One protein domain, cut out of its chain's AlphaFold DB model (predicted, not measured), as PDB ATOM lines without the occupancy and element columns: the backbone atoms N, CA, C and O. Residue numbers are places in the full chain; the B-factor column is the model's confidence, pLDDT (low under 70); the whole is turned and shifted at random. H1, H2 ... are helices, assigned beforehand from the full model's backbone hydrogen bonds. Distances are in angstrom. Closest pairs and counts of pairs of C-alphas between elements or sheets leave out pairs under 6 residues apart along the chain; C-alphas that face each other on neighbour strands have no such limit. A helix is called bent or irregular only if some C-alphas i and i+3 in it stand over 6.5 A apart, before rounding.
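What this domain is: This is residues 2 to 64 of the 133 residues of the protein "Ankyrin repeat domain-containing protein" of Vibrio campbellii (UniProt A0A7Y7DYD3). The longest helix, H2, is sharply kinked and packs across H3, while H1 lies side by side with H3 and runs the same way; H3 is the helix that both others touch. The stretch of residues 2 to 13, with no named helix, makes a loop at one end of the domain, reaching its far point at Pro 10. The printed part has 63 residues with three named helices, in the order H1, H2, H3, and no named strand; its class is all helix. The whole is compact and rounded, with a radius of gyration of the C-alphas of 10.9 A and spans of 30 by 24 by 17 A.

Where its parts are: H2, residues 28 to 44, is 20.0 A from first to last C-alpha and begins with C-alpha 28 at (144.412, 198.813, 158.268). It is irregular, with C-alphas 37 and 40 lying 10.0 A apart, and has a kink of 95 degrees near residue 38. H3, residues 50 to 60, is 15.5 A long and ends with C-alpha 60 at (150.033, 194.021, 146.978). H1, residues 14 to 24, is 15.4 A long and begins with C-alpha 14 at (141.714, 211.359, 142.215).

How they stand to each other: H2 and H3 touch, and their closest C-alphas, those of Leu 44 and Arg 51, are 5.6 A apart. By the rough line of H2, they stand at a steep tilt of 52 degrees, opposite ways. H1 and H3 touch, with the C-alphas of Ser 14 and Ser 50 the closest at 7.1 A. Their tilt is a shallow 21 degrees, the same way. H1 and H2 are apart. In H1 and H3 every O i to N i+4 pair is within hydrogen-bond range; in H2 8 of 13 are.

The domain as a whole: The two C-alphas farthest apart, those of Pro 10 and Asp 64, are 32.0 A from each other. The printed part has no cut. The links from H1 to H2 and from H2 to H3 are tight. The mean pLDDT of the printed part is 82.2, and residues 8, 36 and 37 are under 70.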
ATOM      1  N   LEU A   2     137.074 206.830 147.989       77.44
ATOM      2  CA  LEU A   2     136.103 207.377 147.021       77.44
ATOM      3  C   LEU A   2     136.700 208.391 146.023       77.44
ATOM      4  O   LEU A   2     136.451 208.258 144.829       77.44
ATOM      5  N   CYS A   3     137.548 209.324 146.469       80.56
ATOM      6  CA  CYS A   3     138.264 210.239 145.563       80.56
ATOM      7  C   CYS A   3     139.135 209.521 144.529       80.56
ATOM      8  O   CYS A   3     139.072 209.831 143.348       80.56
ATOM      9  N   ALA A   4     139.894 208.501 144.941       81.75
ATOM     10  CA  ALA A   4     140.712 207.699 144.032       81.75
ATOM     11  C   ALA A   4     139.874 206.891 143.024       81.75
ATOM     12  O   ALA A   4     140.430 206.405 142.044       81.75
ATOM     13  N   LEU A   5     138.564 206.746 143.246       82.25
ATOM     14  CA  LEU A   5     137.614 206.150 142.302       82.25
ATOM     15  C   LEU A   5     136.938 207.192 141.387       82.25
ATOM     16  O   LEU A   5     135.985 206.850 140.693       82.25
ATOM     17  N   GLY A   6     137.389 208.454 141.414       76.88
ATOM     18  CA  GLY A   6     136.849 209.540 140.588       76.88
ATOM     19  C   GLY A   6     135.685 210.314 141.214       76.88
ATOM     20  O   GLY A   6     135.023 211.069 140.514       76.88
ATOM     21  N   ASN A   7     135.406 210.145 142.512       80.75
ATOM     22  CA  ASN A   7     134.404 210.977 143.185       80.75
ATOM     23  C   ASN A   7     135.029 212.316 143.588       80.75
ATOM     24  O   ASN A   7     135.965 212.326 144.387       80.75
ATOM     25  N   ASP A   8     134.482 213.432 143.112       68.94
ATOM     26  CA  ASP A   8     134.973 214.759 143.485       68.94
ATOM     27  C   ASP A   8     134.845 214.991 144.998       68.94
ATOM     28  O   ASP A   8     133.747 215.056 145.558       68.94
ATOM     29  N   ILE A   9     135.989 215.137 145.670       75.25
ATOM     30  CA  ILE A   9     136.066 215.622 147.047       75.25
ATOM     31  C   ILE A   9     136.626 217.048 146.974       75.25
ATOM     32  O   ILE A   9     137.682 217.233 146.379       75.25
ATOM     33  N   PRO A  10     135.998 218.061 147.605       73.88
ATOM     34  CA  PRO A  10     136.341 219.481 147.415       73.88
ATOM     35  C   PRO A  10     137.798 219.895 147.689       73.88
ATOM     36  O   PRO A  10     138.157 221.043 147.446       73.88
ATOM     37  N   VAL A  11     138.608 219.003 148.261       71.19
ATOM     38  CA  VAL A  11     139.976 219.263 148.724       71.19
ATOM     39  C   VAL A  11     141.013 218.404 147.986       71.19
ATOM     40  O   VAL A  11     142.193 218.727 148.042       71.19
ATOM     41  N   PHE A  12     140.602 217.333 147.298       71.19
ATOM     42  CA  PHE A  12     141.506 216.367 146.668       71.19
ATOM     43  C   PHE A  12     140.883 215.785 145.399       71.19
ATOM     44  O   PHE A  12     139.778 215.237 145.459       71.19
ATOM     45  N   ASP A  13     141.614 215.842 144.285       80.88
ATOM     46  CA  ASP A  13     141.265 215.076 143.090       80.88
ATOM     47  C   ASP A  13     141.710 213.601 143.211       80.88
ATOM     48  O   ASP A  13     142.274 213.161 144.224       80.88
ATOM     49  N   SER A  14     141.401 212.789 142.196       79.88
ATOM     50  CA  SER A  14     141.714 211.359 142.215       79.88
ATOM     51  C   SER A  14     143.214 211.059 142.225       79.88
ATOM     52  O   SER A  14     143.616 210.050 142.808       79.88
ATOM     53  N   GLU A  15     144.031 211.905 141.595       83.38
ATOM     54  CA  GLU A  15     145.479 211.708 141.495       83.38
ATOM     55  C   GLU A  15     146.174 212.091 142.798       83.38
ATOM     56  O   GLU A  15     146.968 211.300 143.310       83.38
ATOM     57  N   ASP A  16     145.807 213.221 143.404       86.38
ATOM     58  CA  ASP A  16     146.326 213.617 144.714       86.38
ATOM     59  C   ASP A  16     145.962 212.582 145.789       86.38
ATOM     60  O   ASP A  16     146.773 212.231 146.652       86.38
ATOM     61  N   CYS A  17     144.749 212.026 145.715       85.25
ATOM     62  CA  CYS A  17     144.338 210.944 146.602       85.25
ATOM     63  C   CYS A  17     145.147 209.661 146.396       85.25
ATOM     64  O   CYS A  17     145.499 209.002 147.376       85.25
ATOM     65  N   LEU A  18     145.437 209.278 145.150       85.69
ATOM     66  CA  LEU A  18     146.308 208.133 144.888       85.69
ATOM     67  C   LEU A  18     147.724 208.379 145.395       85.69
ATOM     68  O   LEU A  18     148.275 207.511 146.068       85.69
ATOM     69  N   PHE A  19     148.276 209.562 145.136       86.12
ATOM     70  CA  PHE A  19     149.590 209.950 145.630       86.12
ATOM     71  C   PHE A  19     149.666 209.851 147.158       86.12
ATOM     72  O   PHE A  19     150.648 209.339 147.697       86.12
ATOM     73  N   TYR A  20     148.610 210.267 147.863       86.50
ATOM     74  CA  TYR A  20     148.510 210.092 149.309       86.50
ATOM     75  C   TYR A  20     148.590 208.611 149.712       86.50
ATOM     76  O   TYR A  20     149.403 208.259 150.565       86.50
ATOM     77  N   PHE A  21     147.800 207.730 149.090       86.12
ATOM     78  CA  PHE A  21     147.827 206.297 149.415       86.12
ATOM     79  C   PHE A  21     149.155 205.625 149.062       86.12
ATOM     80  O   PHE A  21     149.609 204.760 149.804       86.12
ATOM     81  N   GLU A  22     149.799 206.018 147.966       83.56
ATOM     82  CA  GLU A  22     151.107 205.486 147.567       83.56
ATOM     83  C   GLU A  22     152.231 205.971 148.499       83.56
ATOM     84  O   GLU A  22     153.155 205.217 148.796       83.56
ATOM     85  N   THR A  23     152.138 207.207 149.000       87.62
ATOM     86  CA  THR A  23     153.163 207.813 149.867       87.62
ATOM     87  C   THR A  23     153.035 207.369 151.321       87.62
ATOM     88  O   THR A  23     154.034 207.076 151.977       87.62
ATOM     89  N   PHE A  24     151.811 207.350 151.845       87.44
ATOM     90  CA  PHE A  24     151.542 207.116 153.267       87.44
ATOM     91  C   PHE A  24     150.967 205.724 153.548       87.44
ATOM     92  O   PHE A  24     150.857 205.331 154.710       87.44
ATOM     93  N   GLY A  25     150.641 204.964 152.501       83.88
ATOM     94  CA  GLY A  25     150.018 203.651 152.601       83.88
ATOM     95  C   GLY A  25     148.503 203.712 152.800       83.88
ATOM     96  O   GLY A  25     147.887 204.767 152.975       83.88
ATOM     97  N   VAL A  26     147.889 202.531 152.783       83.19
ATOM     98  CA  VAL A  26     146.471 202.327 153.097       83.19
ATOM     99  C   VAL A  26     146.347 201.968 154.582       83.19
ATOM    100  O   VAL A  26     147.102 201.135 155.084       83.19
ATOM    101  N   SER A  27     145.409 202.587 155.310       85.88
ATOM    102  CA  SER A  27     145.189 202.252 156.722       85.88
ATOM    103  C   SER A  27     144.609 200.840 156.876       85.88
ATOM    104  O   SER A  27     143.829 200.386 156.039       85.88
ATOM    105  N   GLN A  28     144.945 200.153 157.973       83.56
ATOM    106  CA  GLN A  28     144.412 198.813 158.268       83.56
ATOM    107  C   GLN A  28     142.882 198.798 158.379       83.56
ATOM    108  O   GLN A  28     142.242 197.854 157.921       83.56
ATOM    109  N   ASP A  29     142.289 199.871 158.905       83.19
ATOM    110  CA  ASP A  29     140.833 200.033 158.956       83.19
ATOM    111  C   ASP A  29     140.222 200.089 157.552       83.19
ATOM    112  O   ASP A  29     139.178 199.491 157.300       83.19
ATOM    113  N   LEU A  30     140.884 200.781 156.617       78.50
ATOM    114  CA  LEU A  30     140.428 200.859 155.233       78.50
ATOM    115  C   LEU A  30     140.579 199.509 154.525       78.50
ATOM    116  O   LEU A  30     139.660 199.111 153.815       78.50
ATOM    117  N   LEU A  31     141.681 198.786 154.746       80.94
ATOM    118  CA  LEU A  31     141.826 197.415 154.245       80.94
ATOM    119  C   LEU A  31     140.688 196.530 154.786       80.94
ATOM    120  O   LEU A  31     139.931 195.961 154.007       80.94
ATOM    121  N   SER A  32     140.466 196.520 156.099       80.00
ATOM    122  CA  SER A  32     139.400 195.724 156.730       80.00
ATOM    123  C   SER A  32     138.006 196.042 156.167       80.00
ATOM    124  O   SER A  32     137.193 195.143 155.961       80.00
ATOM    125  N   LEU A  33     137.726 197.318 155.880       76.62
ATOM    126  CA  LEU A  33     136.465 197.748 155.272       76.62
ATOM    127  C   LEU A  33     136.303 197.208 153.844       76.62
ATOM    128  O   LEU A  33     135.230 196.723 153.484       76.62
ATOM    129  N   VAL A  34     137.355 197.290 153.024       73.88
ATOM    130  CA  VAL A  34     137.319 196.783 151.644       73.88
ATOM    131  C   VAL A  34     137.180 195.267 151.634       73.88
ATOM    132  O   VAL A  34     136.395 194.749 150.847       73.88
ATOM    133  N   GLU A  35     137.892 194.569 152.516       70.88
ATOM    134  CA  GLU A  35     137.827 193.113 152.635       70.88
ATOM    135  C   GLU A  35     136.417 192.669 153.046       70.88
ATOM    136  O   GLU A  35     135.836 191.787 152.427       70.88
ATOM    137  N   TYR A  36     135.801 193.323 154.031       68.06
ATOM    138  CA  TYR A  36     134.517 192.861 154.557       68.06
ATOM    139  C   TYR A  36     133.292 193.269 153.716       68.06
ATOM    140  O   TYR A  36     132.348 192.487 153.610       68.06
ATOM    141  N   GLN A  37     133.270 194.475 153.134       65.69
ATOM    142  CA  GLN A  37     132.050 195.038 152.521       65.69
ATOM    143  C   GLN A  37     132.092 195.132 150.993       65.69
ATOM    144  O   GLN A  37     131.102 194.892 150.305       65.69
ATOM    145  N   TYR A  38     133.239 195.467 150.417       70.06
ATOM    146  CA  TYR A  38     133.250 195.974 149.043       70.06
ATOM    147  C   TYR A  38     133.918 195.007 148.053       70.06
ATOM    148  O   TYR A  38     133.460 194.844 146.918       70.06
ATOM    149  N   GLY A  39     134.966 194.304 148.482       80.00
ATOM    150  CA  GLY A  39     135.807 193.491 147.610       80.00
ATOM    151  C   GLY A  39     136.472 194.309 146.493       80.00
ATOM    152  O   GLY A  39     136.307 195.528 146.370       80.00
ATOM    153  N   ILE A  40     137.227 193.629 145.625       85.06
ATOM    154  CA  ILE A  40     137.926 194.286 144.509       85.06
ATOM    155  C   ILE A  40     136.948 194.796 143.432       85.06
ATOM    156  O   ILE A  40     137.216 195.797 142.770       85.06
ATOM    157  N   SER A  41     135.776 194.164 143.295       84.62
ATOM    158  CA  SER A  41     134.732 194.541 142.330       84.62
ATOM    159  C   SER A  41     134.259 195.980 142.500       84.62
ATOM    160  O   SER A  41     134.073 196.687 141.512       84.62
ATOM    161  N   SER A  42     134.061 196.427 143.744       83.00
ATOM    162  CA  SER A  42     133.608 197.791 144.023       83.00
ATOM    163  C   SER A  42     134.648 198.830 143.618       83.00
ATOM    164  O   SER A  42     134.287 199.865 143.065       83.00
ATOM    165  N   ILE A  43     135.936 198.539 143.818       86.75
ATOM    166  CA  ILE A  43     137.030 199.406 143.362       86.75
ATOM    167  C   ILE A  43     137.014 199.499 141.837       86.75
ATOM    168  O   ILE A  43     137.028 200.594 141.284       86.75
ATOM    169  N   LEU A  44     136.904 198.357 141.156       89.38
ATOM    170  CA  LEU A  44     136.892 198.294 139.695       89.38
ATOM    171  C   LEU A  44     135.640 198.909 139.057       89.38
ATOM    172  O   LEU A  44     135.686 199.220 137.876       89.38
ATOM    173  N   SER A  45     134.556 199.128 139.804       83.56
ATOM    174  CA  SER A  45     133.360 199.813 139.288       83.56
ATOM    175  C   SER A  45     133.504 201.337 139.153       83.56
ATOM    176  O   SER A  45     132.618 201.977 138.593       83.56
ATOM    177  N   GLY A  46     134.598 201.930 139.653       81.75
ATOM    178  CA  GLY A  46     134.872 203.361 139.480       81.75
ATOM    179  C   GLY A  46     135.106 203.748 138.013       81.75
ATOM    180  O   GLY A  46     135.566 202.928 137.219       81.75
ATOM    181  N   ASP A  47     134.829 205.007 137.664       76.75
ATOM    182  CA  ASP A  47     134.888 205.528 136.281       76.75
ATOM    183  C   ASP A  47     136.269 206.098 135.895       76.75
ATOM    184  O   ASP A  47     136.464 206.724 134.855       76.75
ATOM    185  N   SER A  48     137.276 205.905 136.746       80.69
ATOM    186  CA  SER A  48     138.616 206.446 136.535       80.69
ATOM    187  C   SER A  48     139.656 205.345 136.335       80.69
ATOM    188  O   SER A  48     139.620 204.286 136.962       80.69
ATOM    189  N   HIS A  49     140.676 205.617 135.518       77.62
ATOM    190  CA  HIS A  49     141.808 204.697 135.330       77.62
ATOM    191  C   HIS A  49     142.585 204.440 136.636       77.62
ATOM    192  O   HIS A  49     143.189 203.378 136.807       77.62
ATOM    193  N   SER A  50     142.518 205.376 137.590       85.38
ATOM    194  CA  SER A  50     143.081 205.244 138.939       85.38
ATOM    195  C   SER A  50     142.515 204.050 139.718       85.38
ATOM    196  O   SER A  50     143.186 203.549 140.625       85.38
ATOM    197  N   ARG A  51     141.345 203.516 139.331       88.38
ATOM    198  CA  ARG A  51     140.766 202.306 139.932       88.38
ATOM    199  C   ARG A  51     141.710 201.105 139.870       88.38
ATOM    200  O   ARG A  51     141.815 200.363 140.841       88.38
ATOM    201  N   PHE A  52     142.458 200.950 138.776       92.25
ATOM    202  CA  PHE A  52     143.403 199.843 138.612       92.25
ATOM    203  C   PHE A  52     144.655 200.020 139.467       92.25
ATOM    204  O   PHE A  52     145.180 199.044 139.993       92.25
ATOM    205  N   ARG A  53     145.112 201.264 139.661       90.81
ATOM    206  CA  ARG A  53     146.218 201.569 140.583       90.81
ATOM    207  C   ARG A  53     145.826 201.236 142.018       90.81
ATOM    208  O   ARG A  53     146.558 200.521 142.689       90.81
ATOM    209  N   MET A  54     144.636 201.661 142.447       87.06
ATOM    210  CA  MET A  54     144.098 201.297 143.761       87.06
ATOM    211  C   MET A  54     143.946 199.777 143.913       87.06
ATOM    212  O   MET A  54     144.350 199.215 144.928       87.06
ATOM    213  N   ALA A  55     143.417 199.098 142.892       90.56
ATOM    214  CA  ALA A  55     143.268 197.647 142.895       90.56
ATOM    215  C   ALA A  55     144.625 196.929 143.030       90.56
ATOM    216  O   ALA A  55     144.757 196.024 143.850       90.56
ATOM    217  N   ASN A  56     145.657 197.384 142.310       91.44
ATOM    218  CA  ASN A  56     147.020 196.864 142.445       91.44
ATOM    219  C   ASN A  56     147.572 197.055 143.868       91.44
ATOM    220  O   ASN A  56     148.173 196.129 144.411       91.44
ATOM    221  N   THR A  57     147.350 198.220 144.491       88.25
ATOM    222  CA  THR A  57     147.764 198.475 145.882       88.25
ATOM    223  C   THR A  57     147.122 197.477 146.844       88.25
ATOM    224  O   THR A  57     147.808 196.923 147.699       88.25
ATOM    225  N   LEU A  58     145.827 197.188 146.689       85.94
ATOM    226  CA  LEU A  58     145.130 196.210 147.530       85.94
ATOM    227  C   LEU A  58     145.683 194.790 147.341       85.94
ATOM    228  O   LEU A  58     145.987 194.120 148.328       85.94
ATOM    229  N   ILE A  59     145.886 194.347 146.096       89.69
ATOM    230  CA  ILE A  59     146.490 193.034 145.804       89.69
ATOM    231  C   ILE A  59     147.896 192.925 146.416       89.69
ATOM    232  O   ILE A  59     148.229 191.902 147.012       89.69
ATOM    233  N   ALA A  60     148.706 193.989 146.354       89.50
ATOM    234  CA  ALA A  60     150.033 194.021 146.978       89.50
ATOM    235  C   ALA A  60     149.989 193.873 148.513       89.50
ATOM    236  O   ALA A  60     150.953 193.402 149.115       89.50
ATOM    237  N   HIS A  61     148.862 194.223 149.138       86.25
ATOM    238  CA  HIS A  61     148.589 194.005 150.558       86.25
ATOM    239  C   HIS A  61     147.940 192.643 150.868       86.25
ATOM    240  O   HIS A  61     147.556 192.405 152.011       86.25
ATOM    241  N   GLY A  62     147.857 191.729 149.895       86.62
ATOM    242  CA  GLY A  62     147.384 190.357 150.094       86.62
ATOM    243  C   GLY A  62     145.889 190.146 149.861       86.62
ATOM    244  O   GLY A  62     145.368 189.099 150.240       86.62
ATOM    245  N   PHE A  63     145.196 191.107 149.244       87.06
ATOM    246  CA  PHE A  63     143.786 190.940 148.892       87.06
ATOM    247  C   PHE A  63     143.602 189.829 147.862       87.06
ATOM    248  O   PHE A  63     144.324 189.763 146.867       87.06
ATOM    249  N   ASP A  64     142.586 188.992 148.070       89.44
ATOM    250  CA  ASP A  64     142.203 187.979 147.093       89.44
ATOM    251  C   ASP A  64     141.426 188.624 145.937       89.44
ATOM    252  O   ASP A  64     140.365 189.228 146.119       89.44
TER     253      ASP A  64